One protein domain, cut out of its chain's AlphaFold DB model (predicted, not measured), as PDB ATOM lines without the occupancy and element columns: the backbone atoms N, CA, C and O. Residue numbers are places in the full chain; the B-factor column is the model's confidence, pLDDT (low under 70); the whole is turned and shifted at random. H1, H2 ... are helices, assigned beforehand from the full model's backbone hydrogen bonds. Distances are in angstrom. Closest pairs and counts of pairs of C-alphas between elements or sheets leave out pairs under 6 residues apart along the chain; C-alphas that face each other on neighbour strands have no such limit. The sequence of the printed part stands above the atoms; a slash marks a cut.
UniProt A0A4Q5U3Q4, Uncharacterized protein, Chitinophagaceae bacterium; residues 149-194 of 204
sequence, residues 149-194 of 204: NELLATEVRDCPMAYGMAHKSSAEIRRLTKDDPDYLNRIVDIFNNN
ATOM      1  N   ASN A 149      40.504  -8.027  29.960       90.38
ATOM      2  CA  ASN A 149      41.445  -8.044  31.080       90.38
ATOM      3  C   ASN A 149      41.037  -7.091  32.216       90.38
ATOM      4  O   ASN A 149      41.309  -7.393  33.370       90.38
ATOM      5  N   GLU A 150      40.340  -5.989  31.918       91.88
ATOM      6  CA  GLU A 150      39.810  -5.059  32.932       91.88
ATOM      7  C   GLU A 150      38.808  -5.734  33.872       91.88
ATOM      8  O   GLU A 150      38.861  -5.546  35.091       91.88
ATOM      9  N   LEU A 151      37.928  -6.575  33.317       93.88
ATOM     10  CA  LEU A 151      37.007  -7.372  34.118       93.88
ATOM     11  C   LEU A 151      37.783  -8.374  34.972       93.88
ATOM     12  O   LEU A 151      37.547  -8.448  36.171       93.88
ATOM     13  N   LEU A 152      38.746  -9.102  34.390       95.31
ATOM     14  CA  LEU A 152      39.560 -10.040  35.171       95.31
ATOM     15  C   LEU A 152      40.315  -9.328  36.298       95.31
ATOM     16  O   LEU A 152      40.290  -9.813  37.421       95.31
ATOM     17  N   ALA A 153      40.919  -8.168  36.028       96.44
ATOM     18  CA  ALA A 153      41.601  -7.352  37.029       96.44
ATOM     19  C   ALA A 153      40.647  -6.921  38.153       96.44
ATOM     20  O   ALA A 153      41.008  -6.992  39.323       96.44
ATOM     21  N   THR A 154      39.412  -6.547  37.813       96.44
ATOM     22  CA  THR A 154      38.367  -6.250  38.804       96.44
ATOM     23  C   THR A 154      38.034  -7.481  39.648       96.44
ATOM     24  O   THR A 154      37.920  -7.379  40.870       96.44
ATOM     25  N   GLU A 155      37.929  -8.654  39.020       96.06
ATOM     26  CA  GLU A 155      37.609  -9.902  39.713       96.06
ATOM     27  C   GLU A 155      38.716 -10.386  40.659       96.06
ATOM     28  O   GLU A 155      38.420 -11.027  41.667       96.06
ATOM     29  N   VAL A 156      39.976 -10.046  40.394       97.19
ATOM     30  CA  VAL A 156      41.123 -10.478  41.214       97.19
ATOM     31  C   VAL A 156      41.764  -9.338  42.015       97.19
ATOM     32  O   VAL A 156      42.897  -9.465  42.481       97.19
ATOM     33  N   ARG A 157      41.064  -8.207  42.177       97.12
ATOM     34  CA  ARG A 157      41.600  -6.966  42.774       97.12
ATOM     35  C   ARG A 157      42.098  -7.104  44.214       97.12
ATOM     36  O   ARG A 157      42.993  -6.374  44.620       97.12
ATOM     37  N   ASP A 158      41.535  -8.030  44.985       96.06
ATOM     38  CA  ASP A 158      41.939  -8.346  46.361       96.06
ATOM     39  C   ASP A 158      43.232  -9.176  46.421       96.06
ATOM     40  O   ASP A 158      43.681  -9.569  47.496       96.06
ATOM     41  N   CYS A 159      43.861  -9.409  45.269       97.62
ATOM     42  CA  CYS A 159      45.106 -10.128  45.143       97.62
ATOM     43  C   CYS A 159      46.146  -9.341  44.340       97.62
ATOM     44  O   CYS A 159      46.151  -9.435  43.114       97.62
ATOM     45  N   PRO A 160      47.076  -8.611  44.991       96.69
ATOM     46  CA  PRO A 160      48.011  -7.717  44.299       96.69
ATOM     47  C   PRO A 160      48.809  -8.391  43.174       96.69
ATOM     48  O   PRO A 160      49.008  -7.802  42.115       96.69
ATOM     49  N   MET A 161      49.210  -9.652  43.373       96.69
ATOM     50  CA  MET A 161      49.929 -10.437  42.368       96.69
ATOM     51  C   MET A 161      49.059 -10.736  41.140       96.69
ATOM     52  O   MET A 161      49.440 -10.405  40.018       96.69
ATOM     53  N   ALA A 162      47.872 -11.320  41.339       97.38
ATOM     54  CA  ALA A 162      46.955 -11.631  40.243       97.38
ATOM     55  C   ALA A 162      46.461 -10.352  39.546       97.38
ATOM     56  O   ALA A 162      46.385 -10.302  38.319       97.38
ATOM     57  N   TYR A 163      46.203  -9.291  40.317       97.81
ATOM     58  CA  TYR A 163      45.836  -7.978  39.801       97.81
ATOM     59  C   TYR A 163      46.928  -7.406  38.899       97.81
ATOM     60  O   TYR A 163      46.636  -7.061  37.761       97.81
ATOM     61  N   GLY A 164      48.191  -7.377  39.336       96.75
ATOM     62  CA  GLY A 164      49.301  -6.876  38.516       96.75
ATOM     63  C   GLY A 164      49.530  -7.680  37.229       96.75
ATOM     64  O   GLY A 164      49.987  -7.138  36.219       96.75
ATOM     65  N   MET A 165      49.178  -8.969  37.231       96.31
ATOM     66  CA  MET A 165      49.204  -9.804  36.029       96.31
ATOM     67  C   MET A 165      48.035  -9.524  35.078       96.31
ATOM     68  O   MET A 165      48.240  -9.561  33.862       96.31
ATOM     69  N   ALA A 166      46.837  -9.262  35.608       95.69
ATOM     70  CA  ALA A 166      45.625  -8.977  34.838       95.69
ATOM     71  C   ALA A 166      45.557  -7.523  34.342       95.69
ATOM     72  O   ALA A 166      45.031  -7.263  33.262       95.69
ATOM     73  N   HIS A 167      46.119  -6.579  35.096       96.00
ATOM     74  CA  HIS A 167      46.123  -5.142  34.820       96.00
ATOM     75  C   HIS A 167      47.235  -4.736  33.835       96.00
ATOM     76  O   HIS A 167      47.920  -3.731  34.003       96.00
ATOM     77  N   LYS A 168      47.445  -5.556  32.802       93.25
ATOM     78  CA  LYS A 168      48.342  -5.265  31.678       93.25
ATOM     79  C   LYS A 168      47.529  -4.878  30.452       93.25
ATOM     80  O   LYS A 168      46.350  -5.226  30.332       93.25
ATOM     81  N   SER A 169      48.166  -4.205  29.500       90.88
ATOM     82  CA  SER A 169      47.502  -3.856  28.246       90.88
ATOM     83  C   SER A 169      47.086  -5.108  27.460       90.88
ATOM     84  O   SER A 169      47.705  -6.172  27.546       90.88
ATOM     85  N   SER A 170      46.054  -4.988  26.623       87.44
ATOM     86  CA  SER A 170      45.607  -6.088  25.752       87.44
ATOM     87  C   SER A 170      46.718  -6.633  24.847       87.44
ATOM     88  O   SER A 170      46.747  -7.832  24.566       87.44
ATOM     89  N   ALA A 171      47.648  -5.778  24.409       88.31
ATOM     90  CA  ALA A 171      48.794  -6.176  23.595       88.31
ATOM     91  C   ALA A 171      49.788  -7.039  24.386       88.31
ATOM     92  O   ALA A 171      50.221  -8.084  23.899       88.31
ATOM     93  N   GLU A 172      50.101  -6.646  25.622       92.19
ATOM     94  CA  GLU A 172      50.968  -7.425  26.507       92.19
ATOM     95  C   GLU A 172      50.342  -8.764  26.871       92.19
ATOM     96  O   GLU A 172      51.006  -9.785  26.745       92.19
ATOM     97  N   ILE A 173      49.062  -8.783  27.252       90.94
ATOM     98  CA  ILE A 173      48.351 -10.028  27.571       90.94
ATOM     99  C   ILE A 173      48.339 -10.966  26.367       90.94
ATOM    100  O   ILE A 173      48.579 -12.162  26.516       90.94
ATOM    101  N   ARG A 174      48.105 -10.443  25.157       88.12
ATOM    102  CA  ARG A 174      48.162 -11.247  23.930       88.12
ATOM    103  C   ARG A 174      49.554 -11.830  23.691       88.12
ATOM    104  O   ARG A 174      49.643 -12.990  23.303       88.12
ATOM    105  N   ARG A 175      50.617 -11.051  23.909       90.69
ATOM    106  CA  ARG A 175      52.003 -11.533  23.798       90.69
ATOM    107  C   ARG A 175      52.288 -12.615  24.840       90.69
ATOM    108  O   ARG A 175      52.681 -13.710  24.470       90.69
ATOM    109  N   LEU A 176      51.978 -12.345  26.105       92.62
ATOM    110  CA  LEU A 176      52.183 -13.279  27.211       92.62
ATOM    111  C   LEU A 176      51.400 -14.574  27.012       92.62
ATOM    112  O   LEU A 176      51.947 -15.634  27.253       92.62
ATOM    113  N   THR A 177      50.168 -14.512  26.499       89.12
ATOM    114  CA  THR A 177      49.385 -15.735  26.258       89.12
ATOM    115  C   THR A 177      49.835 -16.502  25.010       89.12
ATOM    116  O   THR A 177      49.552 -17.687  24.870       89.12
ATOM    117  N   LYS A 178      50.527 -15.839  24.075       87.81
ATOM    118  CA  LYS A 178      51.172 -16.520  22.945       87.81
ATOM    119  C   LYS A 178      52.381 -17.326  23.423       87.81
ATOM    120  O   LYS A 178      52.573 -18.442  22.954       87.81
ATOM    121  N   ASP A 179      53.165 -16.749  24.329       90.38
ATOM    122  CA  ASP A 179      54.379 -17.367  24.869       90.38
ATOM    123  C   ASP A 179      54.046 -18.409  25.958       90.38
ATOM    124  O   ASP A 179      54.697 -19.445  26.060       90.38
ATOM    125  N   ASP A 180      52.990 -18.161  26.732       90.25
ATOM    126  CA  ASP A 180      52.463 -19.008  27.800       90.25
ATOM    127  C   ASP A 180      50.931 -19.134  27.674       90.25
ATOM    128  O   ASP A 180      50.190 -18.305  28.212       90.25
ATOM    129  N   PRO A 181      50.418 -20.172  26.986       88.50
ATOM    130  CA  PRO A 181      48.979 -20.371  26.806       88.50
ATOM    131  C   PRO A 181      48.174 -20.440  28.112       88.50
ATOM    132  O   PRO A 181      46.985 -20.130  28.107       88.50
ATOM    133  N   ASP A 182      48.801 -20.807  29.234       90.19
ATOM    134  CA  ASP A 182      48.154 -20.882  30.546       90.19
ATOM    135  C   ASP A 182      48.246 -19.569  31.344       90.19
ATOM    136  O   ASP A 182      47.791 -19.526  32.488       90.19
ATOM    137  N   TYR A 183      48.762 -18.477  30.768       92.88
ATOM    138  CA  TYR A 183      48.961 -17.204  31.472       92.88
ATOM    139  C   TYR A 183      47.687 -16.708  32.175       92.88
ATOM    140  O   TYR A 183      47.709 -16.408  33.370       92.88
ATOM    141  N   LEU A 184      46.547 -16.678  31.472       93.62
ATOM    142  CA  LEU A 184      45.270 -16.277  32.079       93.62
ATOM    143  C   LEU A 184      44.755 -17.296  33.101       93.62
ATOM    144  O   LEU A 184      44.175 -16.900  34.112       93.62
ATOM    145  N   ASN A 185      44.988 -18.592  32.873       93.50
ATOM    146  CA  ASN A 185      44.612 -19.626  33.835       93.50
ATOM    147  C   ASN A 185      45.367 -19.423  35.157       93.50
ATOM    148  O   ASN A 185      44.766 -19.452  36.231       93.50
ATOM    149  N   ARG A 186      46.661 -19.109  35.065       93.94
ATOM    150  CA  ARG A 186      47.561 -18.875  36.196       93.94
ATOM    151  C   ARG A 186      47.138 -17.693  37.062       93.94
ATOM    152  O   ARG A 186      47.222 -17.789  38.280       93.94
ATOM    153  N   ILE A 187      46.648 -16.605  36.462       95.75
ATOM    154  CA  ILE A 187      46.096 -15.459  37.211       95.75
ATOM    155  C   ILE A 187      44.988 -15.931  38.152       95.75
ATOM    156  O   ILE A 187      44.976 -15.587  39.336       95.75
ATOM    157  N   VAL A 188      44.063 -16.736  37.628       95.94
ATOM    158  CA  VAL A 188      42.929 -17.250  38.401       95.94
ATOM    159  C   VAL A 188      43.383 -18.283  39.433       95.94
ATOM    160  O   VAL A 188      42.871 -18.288  40.550       95.94
ATOM    161  N   ASP A 189      44.372 -19.116  39.112       95.00
ATOM    162  CA  ASP A 189      44.944 -20.071  40.068       95.00
ATOM    163  C   ASP A 189      45.618 -19.371  41.249       95.00
ATOM    164  O   ASP A 189      45.341 -19.712  42.396       95.00
ATOM    165  N   ILE A 190      46.444 -18.353  40.989       96.06
ATOM    166  CA  ILE A 190      47.072 -17.522  42.027       96.06
ATOM    167  C   ILE A 190      45.997 -16.879  42.902       96.06
ATOM    168  O   ILE A 190      46.108 -16.871  44.129       96.06
ATOM    169  N   PHE A 191      44.935 -16.364  42.281       97.00
ATOM    170  CA  PHE A 191      43.822 -15.765  43.004       97.00
ATOM    171  C   PHE A 191      43.132 -16.766  43.946       97.00
ATOM    172  O   PHE A 191      42.971 -16.501  45.143       97.00
ATOM    173  N   ASN A 192      42.787 -17.944  43.422       96.12
ATOM    174  CA  ASN A 192      42.185 -19.037  44.184       96.12
ATOM    175  C   ASN A 192      43.118 -19.578  45.278       96.12
ATOM    176  O   ASN A 192      42.649 -19.960  46.348       96.12
ATOM    177  N   ASN A 193      44.432 -19.533  45.062       95.44
ATOM    178  CA  ASN A 193      45.446 -19.976  46.015       95.44
ATOM    179  C   ASN A 193      45.921 -18.860  46.965       95.44
ATOM    180  O   ASN A 193      47.078 -18.819  47.377       95.44
ATOM    181  N   ASN A 194      45.038 -17.921  47.315       95.12
ATOM    182  CA  ASN A 194      45.328 -16.843  48.269       95.12
ATOM    183  C   ASN A 194      46.582 -16.021  47.922       95.12
ATOM    184  O   ASN A 194      47.373 -15.690  48.804       95.12
TER     185      ASN A 194
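AT A GLANCE: This is residues 149 to 194 of the 204 residues of an uncharacterized protein of Chitinophagaceae bacterium (UniProt A0A4Q5U3Q4). Three short helices, H1, H2 and H4, stand side by side as a small triangular bundle, H2 running opposite to H1 and H4, and a fourth helix, H3, lies across one end of it. H3 stands about perpendicular to the other three and meets H4 at a corner. The printed part has 46 residues with four named helices, in the order H1, H2, H3, H4, and no named strand; its class is all helix. It is compact, with a radius of gyration of the C-alphas of 9.7 A, and the C-alphas span 26 by 17 by 13 A.

HOW THE PARTS SIT: Start at H1, residues 149 to 155, and go on to H2, residues 160 to 166; the two form a helical hairpin. They touch, their closest C-alphas being those of Ala 153 and Ala 166, 4.9 A apart, and they run opposite ways at a shallow tilt of 31 degrees. H3, residues 170 to 179, comes next and is close to H1 but not clearly touching it: the closest C-alphas, of Asn 149 and Ser 170, are 7.0 A apart, and the lines are about perpendicular at 90 degrees. H3 is also close to H2 but not clearly touching, with the C-alphas of Ala 166 and Ile 173 the closest at 7.8 A and the lines about perpendicular at 89 degrees. Look last at H4, residues 183 to 192, which touches H2: the closest C-alphas are those of Ala 162 and Ile 187, 5.0 A apart, and the two run opposite ways at a shallow tilt of 28 degrees. H3 and H4 only just touch, with 3 pairs of C-alphas within 8 A, and only at the corner by their link; the closest are those of Thr 177 and Tyr 183, 5.4 A apart, and the lines are about perpendicular at 82 degrees. H1 and H4 are near each other, with 7 pairs of C-alphas within 10 A. In H1, H2 and H3 every O i to N i+4 pair is within hydrogen-bond range; in H4 it is 5 of 6.

IN THESE COORDINATES: Find C-alpha 149 at (41.445, -8.044, 31.080); from there H1 runs 9.6 A to C-alpha 155. H2 runs 9.8 A from C-alpha 160 to C-alpha 166. H3 begins at C-alpha 170, at (45.607, -6.088, 25.752), and runs 14.3 A to C-alpha 179. H4 runs 14.5 A from C-alpha 183 to C-alpha 192, at (42.185, -19.037, 44.184).

THE WHOLE: The two C-alphas farthest apart are those of Ala 171 and Asn 194, at 27.1 A. The printed part has no cut, and the links H1 to H2, H2 to H3 and H3 to H4 are tight. The mean pLDDT of the printed part is 93.8, and no printed residue is under 70.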